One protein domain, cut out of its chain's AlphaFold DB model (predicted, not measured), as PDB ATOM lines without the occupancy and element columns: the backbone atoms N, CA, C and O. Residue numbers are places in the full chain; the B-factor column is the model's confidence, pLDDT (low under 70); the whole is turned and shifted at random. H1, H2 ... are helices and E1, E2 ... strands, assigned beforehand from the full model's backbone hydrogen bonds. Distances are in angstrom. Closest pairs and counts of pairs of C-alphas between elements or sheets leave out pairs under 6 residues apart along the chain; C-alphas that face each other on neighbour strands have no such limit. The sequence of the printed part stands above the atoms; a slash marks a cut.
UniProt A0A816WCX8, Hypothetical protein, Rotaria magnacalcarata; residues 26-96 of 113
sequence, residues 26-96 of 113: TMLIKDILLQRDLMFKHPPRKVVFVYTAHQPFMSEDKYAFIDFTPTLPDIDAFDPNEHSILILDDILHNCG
ATOM      1  N   THR A  26     -14.940  29.530 -13.607       90.19
ATOM      2  CA  THR A  26     -15.397  28.535 -12.630       90.19
ATOM      3  C   THR A  26     -16.798  28.868 -12.112       90.19
ATOM      4  O   THR A  26     -17.604  27.968 -11.909       90.19
ATOM      5  N   MET A  27     -17.138  30.156 -11.965       91.69
ATOM      6  CA  MET A  27     -18.489  30.578 -11.578       91.69
ATOM      7  C   MET A  27     -19.522  30.232 -12.656       91.69
ATOM      8  O   MET A  27     -20.543  29.632 -12.341       91.69
ATOM      9  N   LEU A  28     -19.218  30.509 -13.927       93.19
ATOM     10  CA  LEU A  28     -20.079  30.137 -15.050       93.19
ATOM     11  C   LEU A  28     -20.327  28.623 -15.093       93.19
ATOM     12  O   LEU A  28     -21.462  28.189 -15.272       93.19
ATOM     13  N   ILE A  29     -19.282  27.816 -14.899       93.19
ATOM     14  CA  ILE A  29     -19.407  26.353 -14.858       93.19
ATOM     15  C   ILE A  29     -20.318  25.924 -13.700       93.19
ATOM     16  O   ILE A  29     -21.214  25.104 -13.900       93.19
ATOM     17  N   LYS A  30     -20.146  26.503 -12.505       92.50
ATOM     18  CA  LYS A  30     -21.007  26.221 -11.344       92.50
ATOM     19  C   LYS A  30     -22.471  26.551 -11.624       92.50
ATOM     20  O   LYS A  30     -23.335  25.727 -11.332       92.50
ATOM     21  N   ASP A  31     -22.742  27.706 -12.222       92.56
ATOM     22  CA  ASP A  31     -24.105  28.130 -12.548       92.56
ATOM     23  C   ASP A  31     -24.754  27.184 -13.569       92.56
ATOM     24  O   ASP A  31     -25.904  26.781 -13.391       92.56
ATOM     25  N   ILE A  32     -23.998  26.737 -14.580       92.75
ATOM     26  CA  ILE A  32     -24.456  25.724 -15.544       92.75
ATOM     27  C   ILE A  32     -24.822  24.411 -14.837       92.75
ATOM     28  O   ILE A  32     -25.857  23.818 -15.144       92.75
ATOM     29  N   LEU A  33     -23.997  23.953 -13.890       92.31
ATOM     30  CA  LEU A  33     -24.212  22.691 -13.172       92.31
ATOM     31  C   LEU A  33     -25.386  22.747 -12.193       92.31
ATOM     32  O   LEU A  33     -26.138  21.776 -12.083       92.31
ATOM     33  N   LEU A  34     -25.567  23.874 -11.501       92.56
ATOM     34  CA  LEU A  34     -26.717  24.095 -10.619       92.56
ATOM     35  C   LEU A  34     -28.022  24.227 -11.408       92.56
ATOM     36  O   LEU A  34     -29.078  23.843 -10.914       92.56
ATOM     37  N   GLN A  35     -27.956  24.731 -12.642       92.31
ATOM     38  CA  GLN A  35     -29.100  24.854 -13.548       92.31
ATOM     39  C   GLN A  35     -29.172  23.716 -14.574       92.31
ATOM     40  O   GLN A  35     -29.811  23.867 -15.619       92.31
ATOM     41  N   ARG A  36     -28.544  22.563 -14.311       91.00
ATOM     42  CA  ARG A  36     -28.437  21.471 -15.292       91.00
ATOM     43  C   ARG A  36     -29.785  20.997 -15.848       91.00
ATOM     44  O   ARG A  36     -29.859  20.619 -17.014       91.00
ATOM     45  N   ASP A  37     -30.851  21.077 -15.054       90.50
ATOM     46  CA  ASP A  37     -32.205  20.685 -15.468       90.50
ATOM     47  C   ASP A  37     -32.840  21.646 -16.483       90.50
ATOM     48  O   ASP A  37     -33.787  21.291 -17.185       90.50
ATOM     49  N   LEU A  38     -32.312  22.868 -16.570       90.88
ATOM     50  CA  LEU A  38     -32.708  23.886 -17.539       90.88
ATOM     51  C   LEU A  38     -31.740  23.951 -18.723       90.88
ATOM     52  O   LEU A  38     -32.161  24.246 -19.838       90.88
ATOM     53  N   MET A  39     -30.455  23.683 -18.485       91.25
ATOM     54  CA  MET A  39     -29.389  23.821 -19.484       91.25
ATOM     55  C   MET A  39     -29.259  22.607 -20.410       91.25
ATOM     56  O   MET A  39     -28.721  22.733 -21.511       91.25
ATOM     57  N   PHE A  40     -29.749  21.437 -19.999       90.62
ATOM     58  CA  PHE A  40     -29.683  20.206 -20.784       90.62
ATOM     59  C   PHE A  40     -31.079  19.621 -20.990       90.62
ATOM     60  O   PHE A  40     -31.892  19.575 -20.071       90.62
ATOM     61  N   LYS A  41     -31.355  19.110 -22.200       89.88
ATOM     62  CA  LYS A  41     -32.644  18.455 -22.506       89.88
ATOM     63  C   LYS A  41     -32.905  17.256 -21.586       89.88
ATOM     64  O   LYS A  41     -34.040  17.017 -21.184       89.88
ATOM     65  N   HIS A  42     -31.848  16.505 -21.302       89.25
ATOM     66  CA  HIS A  42     -31.819  15.449 -20.304       89.25
ATOM     67  C   HIS A  42     -30.732  15.839 -19.303       89.25
ATOM     68  O   HIS A  42     -29.595  16.006 -19.737       89.25
ATOM     69  N   PRO A  43     -31.034  16.024 -18.012       91.19
ATOM     70  CA  PRO A  43     -30.017  16.385 -17.034       91.19
ATOM     71  C   PRO A  43     -28.922  15.309 -16.970       91.19
ATOM     72  O   PRO A  43     -29.247  14.119 -17.061       91.19
ATOM     73  N   PRO A  44     -27.639  15.683 -16.841       92.56
ATOM     74  CA  PRO A  44     -26.573  14.716 -16.635       92.56
ATOM     75  C   PRO A  44     -26.779  13.990 -15.304       92.56
ATOM     76  O   PRO A  44     -27.089  14.615 -14.284       92.56
ATOM     77  N   ARG A  45     -26.624  12.666 -15.328       91.06
ATOM     78  CA  ARG A  45     -26.725  11.809 -14.137       91.06
ATOM     79  C   ARG A  45     -25.396  11.678 -13.410       91.06
ATOM     80  O   ARG A  45     -25.390  11.544 -12.193       91.06
ATOM     81  N   LYS A  46     -24.299  11.782 -14.160       92.50
ATOM     82  CA  LYS A  46     -22.931  11.731 -13.656       92.50
ATOM     83  C   LYS A  46     -22.186  12.997 -14.054       92.50
ATOM     84  O   LYS A  46     -22.173  13.379 -15.227       92.50
ATOM     85  N   VAL A  47     -21.567  13.654 -13.081       95.50
ATOM     86  CA  VAL A  47     -20.723  14.830 -13.308       95.50
ATOM     87  C   VAL A  47     -19.395  14.587 -12.617       95.50
ATOM     88  O   VAL A  47     -19.353  14.501 -11.396       95.50
ATOM     89  N   VAL A  48     -18.321  14.495 -13.396       95.62
ATOM     90  CA  VAL A  48     -16.958  14.388 -12.871       95.62
ATOM     91  C   VAL A  48     -16.260  15.717 -13.091       95.62
ATOM     92  O   VAL A  48     -16.142  16.184 -14.228       95.62
ATOM     93  N   PHE A  49     -15.808  16.338 -12.007       95.19
ATOM     94  CA  PHE A  49     -15.103  17.610 -12.044       95.19
ATOM     95  C   PHE A  49     -13.653  17.381 -11.654       95.19
ATOM     96  O   PHE A  49     -13.326  17.187 -10.482       95.19
ATOM     97  N   VAL A  50     -12.776  17.441 -12.651       94.00
ATOM     98  CA  VAL A  50     -11.342  17.312 -12.438       94.00
ATOM     99  C   VAL A  50     -10.751  18.699 -12.181       94.00
ATOM    100  O   VAL A  50     -10.994  19.628 -12.958       94.00
ATOM    101  N   TYR A  51      -9.984  18.851 -11.100       91.25
ATOM    102  CA  TYR A  51      -9.421  20.135 -10.666       91.25
ATOM    103  C   TYR A  51      -7.944  20.021 -10.267       91.25
ATOM    104  O   TYR A  51      -7.487  18.970  -9.833       91.25
ATOM    105  N   THR A  52      -7.189  21.118 -10.350       87.25
ATOM    106  CA  THR A  52      -5.805  21.180  -9.832       87.25
ATOM    107  C   THR A  52      -5.710  21.798  -8.435       87.25
ATOM    108  O   THR A  52      -4.813  21.451  -7.669       87.25
ATOM    109  N   ALA A  53      -6.650  22.675  -8.072       87.38
ATOM    110  CA  ALA A  53      -6.730  23.303  -6.756       87.38
ATOM    111  C   ALA A  53      -8.126  23.132  -6.139       87.38
ATOM    112  O   ALA A  53      -9.133  23.491  -6.752       87.38
ATOM    113  N   HIS A  54      -8.182  22.597  -4.915       88.56
ATOM    114  CA  HIS A  54      -9.439  22.433  -4.187       88.56
ATOM    115  C   HIS A  54     -10.014  23.804  -3.808       88.56
ATOM    116  O   HIS A  54      -9.316  24.637  -3.226       88.56
ATOM    117  N   GLN A  55     -11.295  24.032  -4.098       89.00
ATOM    118  CA  GLN A  55     -11.991  25.277  -3.773       89.00
ATOM    119  C   GLN A  55     -13.060  25.035  -2.697       89.00
ATOM    120  O   GLN A  55     -13.712  23.994  -2.729       89.00
ATOM    121  N   PRO A  56     -13.321  25.991  -1.782       92.19
ATOM    122  CA  PRO A  56     -14.270  25.795  -0.678       92.19
ATOM    123  C   PRO A  56     -15.672  25.344  -1.106       92.19
ATOM    124  O   PRO A  56     -16.327  24.606  -0.377       92.19
ATOM    125  N   PHE A  57     -16.122  25.746  -2.300       91.19
ATOM    126  CA  PHE A  57     -17.456  25.396  -2.783       91.19
ATOM    127  C   PHE A  57     -17.633  23.897  -3.043       91.19
ATOM    128  O   PHE A  57     -18.756  23.409  -3.010       91.19
ATOM    129  N   MET A  58     -16.541  23.178  -3.316       93.44
ATOM    130  CA  MET A  58     -16.571  21.753  -3.653       93.44
ATOM    131  C   MET A  58     -17.097  20.901  -2.490       93.44
ATOM    132  O   MET A  58     -17.559  19.788  -2.704       93.44
ATOM    133  N   SER A  59     -17.067  21.436  -1.266       94.75
ATOM    134  CA  SER A  59     -17.577  20.779  -0.060       94.75
ATOM    135  C   SER A  59     -19.007  21.194   0.318       94.75
ATOM    136  O   SER A  59     -19.496  20.765   1.357       94.75
ATOM    137  N   GLU A  60     -19.682  22.049  -0.461       95.62
ATOM    138  CA  GLU A  60     -21.062  22.457  -0.160       95.62
ATOM    139  C   GLU A  60     -22.071  21.384  -0.616       95.62
ATOM    140  O   GLU A  60     -22.009  20.912  -1.752       95.62
ATOM    141  N   ASP A  61     -23.074  21.078   0.218       94.62
ATOM    142  CA  ASP A  61     -24.066  20.004  -0.011       94.62
ATOM    143  C   ASP A  61     -24.775  20.075  -1.369       94.62
ATOM    144  O   ASP A  61     -25.084  19.057  -1.988       94.62
ATOM    145  N   LYS A  62     -25.019  21.288  -1.879       93.69
ATOM    146  CA  LYS A  62     -25.676  21.478  -3.180       93.69
ATOM    147  C   LYS A  62     -24.861  20.937  -4.359       93.69
ATOM    148  O   LYS A  62     -25.428  20.781  -5.434       93.69
ATOM    149  N   TYR A  63     -23.571  20.651  -4.177       94.06
ATOM    150  CA  TYR A  63     -22.697  20.040  -5.181       94.06
ATOM    151  C   TYR A  63     -22.396  18.563  -4.907       94.06
ATOM    152  O   TYR A  63     -21.584  17.985  -5.616       94.06
ATOM    153  N   ALA A  64     -23.076  17.919  -3.952       93.38
ATOM    154  CA  ALA A  64     -22.856  16.507  -3.617       93.38
ATOM    155  C   ALA A  64     -23.120  15.524  -4.779       93.38
ATOM    156  O   ALA A  64     -22.778  14.353  -4.687       93.38
ATOM    157  N   PHE A  65     -23.737  15.984  -5.874       93.62
ATOM    158  CA  PHE A  65     -23.931  15.209  -7.105       93.62
ATOM    159  C   PHE A  65     -22.708  15.214  -8.041       93.62
ATOM    160  O   PHE A  65     -22.767  14.620  -9.117       93.62
ATOM    161  N   ILE A  66     -21.657  15.959  -7.692       95.62
ATOM    162  CA  ILE A  66     -20.437  16.107  -8.482       95.62
ATOM    163  C   ILE A  66     -19.328  15.286  -7.834       95.62
ATOM    164  O   ILE A  66     -18.981  15.499  -6.672       95.62
ATOM    165  N   ASP A  67     -18.705  14.429  -8.631       95.12
ATOM    166  CA  ASP A  67     -17.489  13.722  -8.256       95.12
ATOM    167  C   ASP A  67     -16.284  14.638  -8.503       95.12
ATOM    168  O   ASP A  67     -15.758  14.731  -9.618       95.12
ATOM    169  N   PHE A  68     -15.864  15.361  -7.465       95.00
ATOM    170  CA  PHE A  68     -14.647  16.172  -7.502       95.00
ATOM    171  C   PHE A  68     -13.411  15.279  -7.354       95.00
ATOM    172  O   PHE A  68     -13.273  14.554  -6.371       95.00
ATOM    173  N   THR A  69     -12.482  15.357  -8.306       92.94
ATOM    174  CA  THR A  69     -11.250  14.553  -8.294       92.94
ATOM    175  C   THR A  69     -10.042  15.368  -8.767       92.94
ATOM    176  O   THR A  69     -10.161  16.146  -9.711       92.94
ATOM    177  N   PRO A  70      -8.851  15.212  -8.167       90.44
ATOM    178  CA  PRO A  70      -7.627  15.801  -8.706       90.44
ATOM    179  C   PRO A  70      -7.035  14.996  -9.877       90.44
ATOM    180  O   PRO A  70      -6.095  15.445 -10.531       90.44
ATOM    181  N   THR A  71      -7.567  13.799 -10.138       88.31
ATOM    182  CA  THR A  71      -7.028  12.842 -11.110       88.31
ATOM    183  C   THR A  71      -8.005  12.640 -12.258       88.31
ATOM    184  O   THR A  71      -9.216  12.543 -12.037       88.31
ATOM    185  N   LEU A  72      -7.476  12.538 -13.482       88.69
ATOM    186  CA  LEU A  72      -8.272  12.168 -14.650       88.69
ATOM    187  C   LEU A  72      -8.909  10.785 -14.428       88.69
ATOM    188  O   LEU A  72      -8.191   9.843 -14.084       88.69
ATOM    189  N   PRO A  73     -10.233  10.649 -14.605       88.50
ATOM    190  CA  PRO A  73     -10.887   9.353 -14.526       88.50
ATOM    191  C   PRO A  73     -10.509   8.488 -15.733       88.50
ATOM    192  O   PRO A  73     -10.150   9.001 -16.795       88.50
ATOM    193  N   ASP A  74     -10.665   7.177 -15.578       88.69
ATOM    194  CA  ASP A  74     -10.660   6.268 -16.716       88.69
ATOM    195  C   ASP A  74     -11.866   6.574 -17.621       88.69
ATOM    196  O   ASP A  74     -13.016   6.545 -17.175       88.69
ATOM    197  N   ILE A  75     -11.600   6.920 -18.882       84.44
ATOM    198  CA  ILE A  75     -12.636   7.275 -19.860       84.44
ATOM    199  C   ILE A  75     -13.469   6.039 -20.216       84.44
ATOM    200  O   ILE A  75     -14.676   6.162 -20.427       84.44
ATOM    201  N   ASP A  76     -12.862   4.850 -20.197       86.88
ATOM    202  CA  ASP A  76     -13.548   3.593 -20.509       86.88
ATOM    203  C   ASP A  76     -14.538   3.181 -19.405       86.88
ATOM    204  O   ASP A  76     -15.420   2.352 -19.624       86.88
ATOM    205  N   ALA A  77     -14.459   3.811 -18.225       84.12
ATOM    206  CA  ALA A  77     -15.412   3.624 -17.133       84.12
ATOM    207  C   ALA A  77     -16.708   4.449 -17.288       84.12
ATOM    208  O   ALA A  77     -17.597   4.366 -16.432       84.12
ATOM    209  N   PHE A  78     -16.834   5.282 -18.328       87.81
ATOM    210  CA  PHE A  78     -18.070   6.014 -18.613       87.81
ATOM    211  C   PHE A  78     -19.032   5.154 -19.441       87.81
ATOM    212  O   PHE A  78     -18.679   4.667 -20.512       87.81
ATOM    213  N   ASP A  79     -20.277   5.007 -18.973       89.31
ATOM    214  CA  ASP A  79     -21.327   4.332 -19.740       89.31
ATOM    215  C   ASP A  79     -21.753   5.217 -20.928       89.31
ATOM    216  O   ASP A  79     -22.269   6.318 -20.710       89.31
ATOM    217  N   PRO A  80     -21.597   4.760 -22.186       86.06
ATOM    218  CA  PRO A  80     -21.993   5.534 -23.363       86.06
ATOM    219  C   PRO A  80     -23.509   5.776 -23.462       86.06
ATOM    220  O   PRO A  80     -23.938   6.640 -24.230       86.06
ATOM    221  N   ASN A  81     -24.330   5.033 -22.713       88.12
ATOM    222  CA  ASN A  81     -25.784   5.206 -22.668       88.12
ATOM    223  C   ASN A  81     -26.234   6.174 -21.564       88.12
ATOM    224  O   ASN A  81     -27.409   6.558 -21.524       88.12
ATOM    225  N   GLU A  82     -25.330   6.584 -20.673       90.25
ATOM    226  CA  GLU A  82     -25.615   7.541 -19.615       90.25
ATOM    227  C   GLU A  82     -25.157   8.946 -20.010       90.25
ATOM    228  O   GLU A  82     -24.023   9.174 -20.433       90.25
ATOM    229  N   HIS A  83     -26.030   9.937 -19.822       91.88
ATOM    230  CA  HIS A  83     -25.619  11.320 -20.005       91.88
ATOM    231  C   HIS A  83     -24.679  11.743 -18.868       91.88
ATOM    232  O   HIS A  83     -25.116  12.042 -17.753       91.88
ATOM    233  N   SER A  84     -23.392  11.783 -19.200       94.00
ATOM    234  CA  SER A  84     -22.303  12.159 -18.306       94.00
ATOM    235  C   SER A  84     -21.620  13.442 -18.771       94.00
ATOM    236  O   SER A  84     -21.535  13.708 -19.972       94.00
ATOM    237  N   ILE A  85     -21.097  14.220 -17.825       94.44
ATOM    238  CA  ILE A  85     -20.250  15.383 -18.109       94.44
ATOM    239  C   ILE A  85     -18.903  15.201 -17.415       94.44
ATOM    240  O   ILE A  85     -18.843  14.950 -16.212       94.44
ATOM    241  N   LEU A  86     -17.832  15.382 -18.186       94.62
ATOM    242  CA  LEU A  86     -16.468  15.509 -17.693       94.62
ATOM    243  C   LEU A  86     -16.041  16.976 -17.795       94.62
ATOM    244  O   LEU A  86     -16.083  17.563 -18.877       94.62
ATOM    245  N   ILE A  87     -15.632  17.559 -16.673       94.19
ATOM    246  CA  ILE A  87     -15.126  18.932 -16.591       94.19
ATOM    247  C   ILE A  87     -13.637  18.881 -16.293       94.19
ATOM    248  O   ILE A  87     -13.208  18.174 -15.385       94.19
ATOM    249  N   LEU A  88     -12.870  19.665 -17.047       92.38
ATOM    250  CA  LEU A  88     -11.434  19.828 -16.868       92.38
ATOM    251  C   LEU A  88     -11.139  21.300 -16.545       92.38
ATOM    252  O   LEU A  88     -11.129  22.127 -17.456       92.38
ATOM    253  N   ASP A  89     -10.916  21.637 -15.272       88.44
ATOM    254  CA  ASP A  89     -10.615  23.013 -14.839       88.44
ATOM    255  C   ASP A  89      -9.125  23.164 -14.511       88.44
ATOM    256  O   ASP A  89      -8.580  22.416 -13.699       88.44
ATOM    257  N   ASP A  90      -8.447  24.107 -15.170       76.69
ATOM    258  CA  ASP A  90      -7.012  24.406 -15.003       76.69
ATOM    259  C   ASP A  90      -6.035  23.208 -15.154       76.69
ATOM    260  O   ASP A  90      -4.874  23.277 -14.752       76.69
ATOM    261  N   ILE A  91      -6.455  22.113 -15.801       70.75
ATOM    262  CA  ILE A  91      -5.624  20.901 -15.997       70.75
ATOM    263  C   ILE A  91      -4.704  20.984 -17.216       70.75
ATOM    264  O   ILE A  91      -3.713  20.256 -17.296       70.75
ATOM    265  N   LEU A  92      -4.987  21.878 -18.166       61.00
ATOM    266  CA  LEU A  92      -4.253  21.936 -19.436       61.00
ATOM    267  C   LEU A  92      -2.742  22.172 -19.256       61.00
ATOM    268  O   LEU A  92      -1.966  21.716 -20.090       61.00
ATOM    269  N   HIS A  93      -2.303  22.784 -18.151       56.16
ATOM    270  CA  HIS A  93      -0.876  22.924 -17.840       56.16
ATOM    271  C   HIS A  93      -0.198  21.624 -17.368       56.16
ATOM    272  O   HIS A  93       0.983  21.429 -17.650       56.16
ATOM    273  N   ASN A  94      -0.924  20.714 -16.713       50.50
ATOM    274  CA  ASN A  94      -0.363  19.486 -16.129       50.50
ATOM    275  C   ASN A  94      -0.536  18.254 -17.035       50.50
ATOM    276  O   ASN A  94       0.158  17.249 -16.871       50.50
ATOM    277  N   CYS A  95      -1.421  18.329 -18.033       51.72
ATOM    278  CA  CYS A  95      -1.718  17.215 -18.940       51.72
ATOM    279  C   CYS A  95      -0.528  16.821 -19.848       51.72
ATOM    280  O   CYS A  95      -0.458  15.690 -20.330       51.72
ATOM    281  N   GLY A  96       0.443  17.722 -20.049       52.06
ATOM    282  CA  GLY A  96       1.684  17.434 -20.781       52.06
ATOM    283  C   GLY A  96       2.710  16.599 -20.001       52.06
ATOM    284  O   GLY A  96       3.644  16.079 -20.603       52.06
TER     285      GLY A  96
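What this domain is: This is residues 26 to 96 of the 113 residues of the protein "Hypothetical protein" of Rotaria magnacalcarata (UniProt A0A816WCX8). A small sheet of three parallel strands, in the order E2 E1 E3, stands between H1 and H3, which only graze it, on one side and the long loop of residues 70 to 83 on the other. The 71 printed residues, under half in named elements, run H1 H2 E1 H3 E2 E3, class mixed. The whole is compact, radius of gyration of the C-alphas 12.4 A, spanning 34 by 29 by 18 A.

How they stand to each other: Inner strand E1, residues 46 to 51, is parallel to E3, residues 84 to 89, at 11 degrees; N 48 and O 85, 2.9 A apart, are within hydrogen-bond range. E2, residues 66 to 69, is parallel to E1 at 34 degrees, with N 67 and O 47 at 2.8 A. E1, H3, residues 56 to 59, and E2 form a strand-helix-strand unit, parallel neighbours joined through a helix, its crossover right-handed. H1, residues 26 to 34, only grazes the sheet; its closest C-alpha pair with E3 is Thr 26 and Asp 89, 7.6 A. H2, residues 36 to 39, is not on the sheet. Every O i to N i+4 pair in H1 is within range; H2 and H3 are too short for one.

Where its parts are: H1, 12.3 A long, begins at C-alpha 26 (-15.397, 28.535, -12.630). E1 measures 16.2 A; E3, 16.3 A, ends at C-alpha 89 (-10.615, 23.013, -14.839).

The domain as a whole: The printed part has no cut. The link E2 to E3 is long. Residues 92 to 96 have pLDDT under 70.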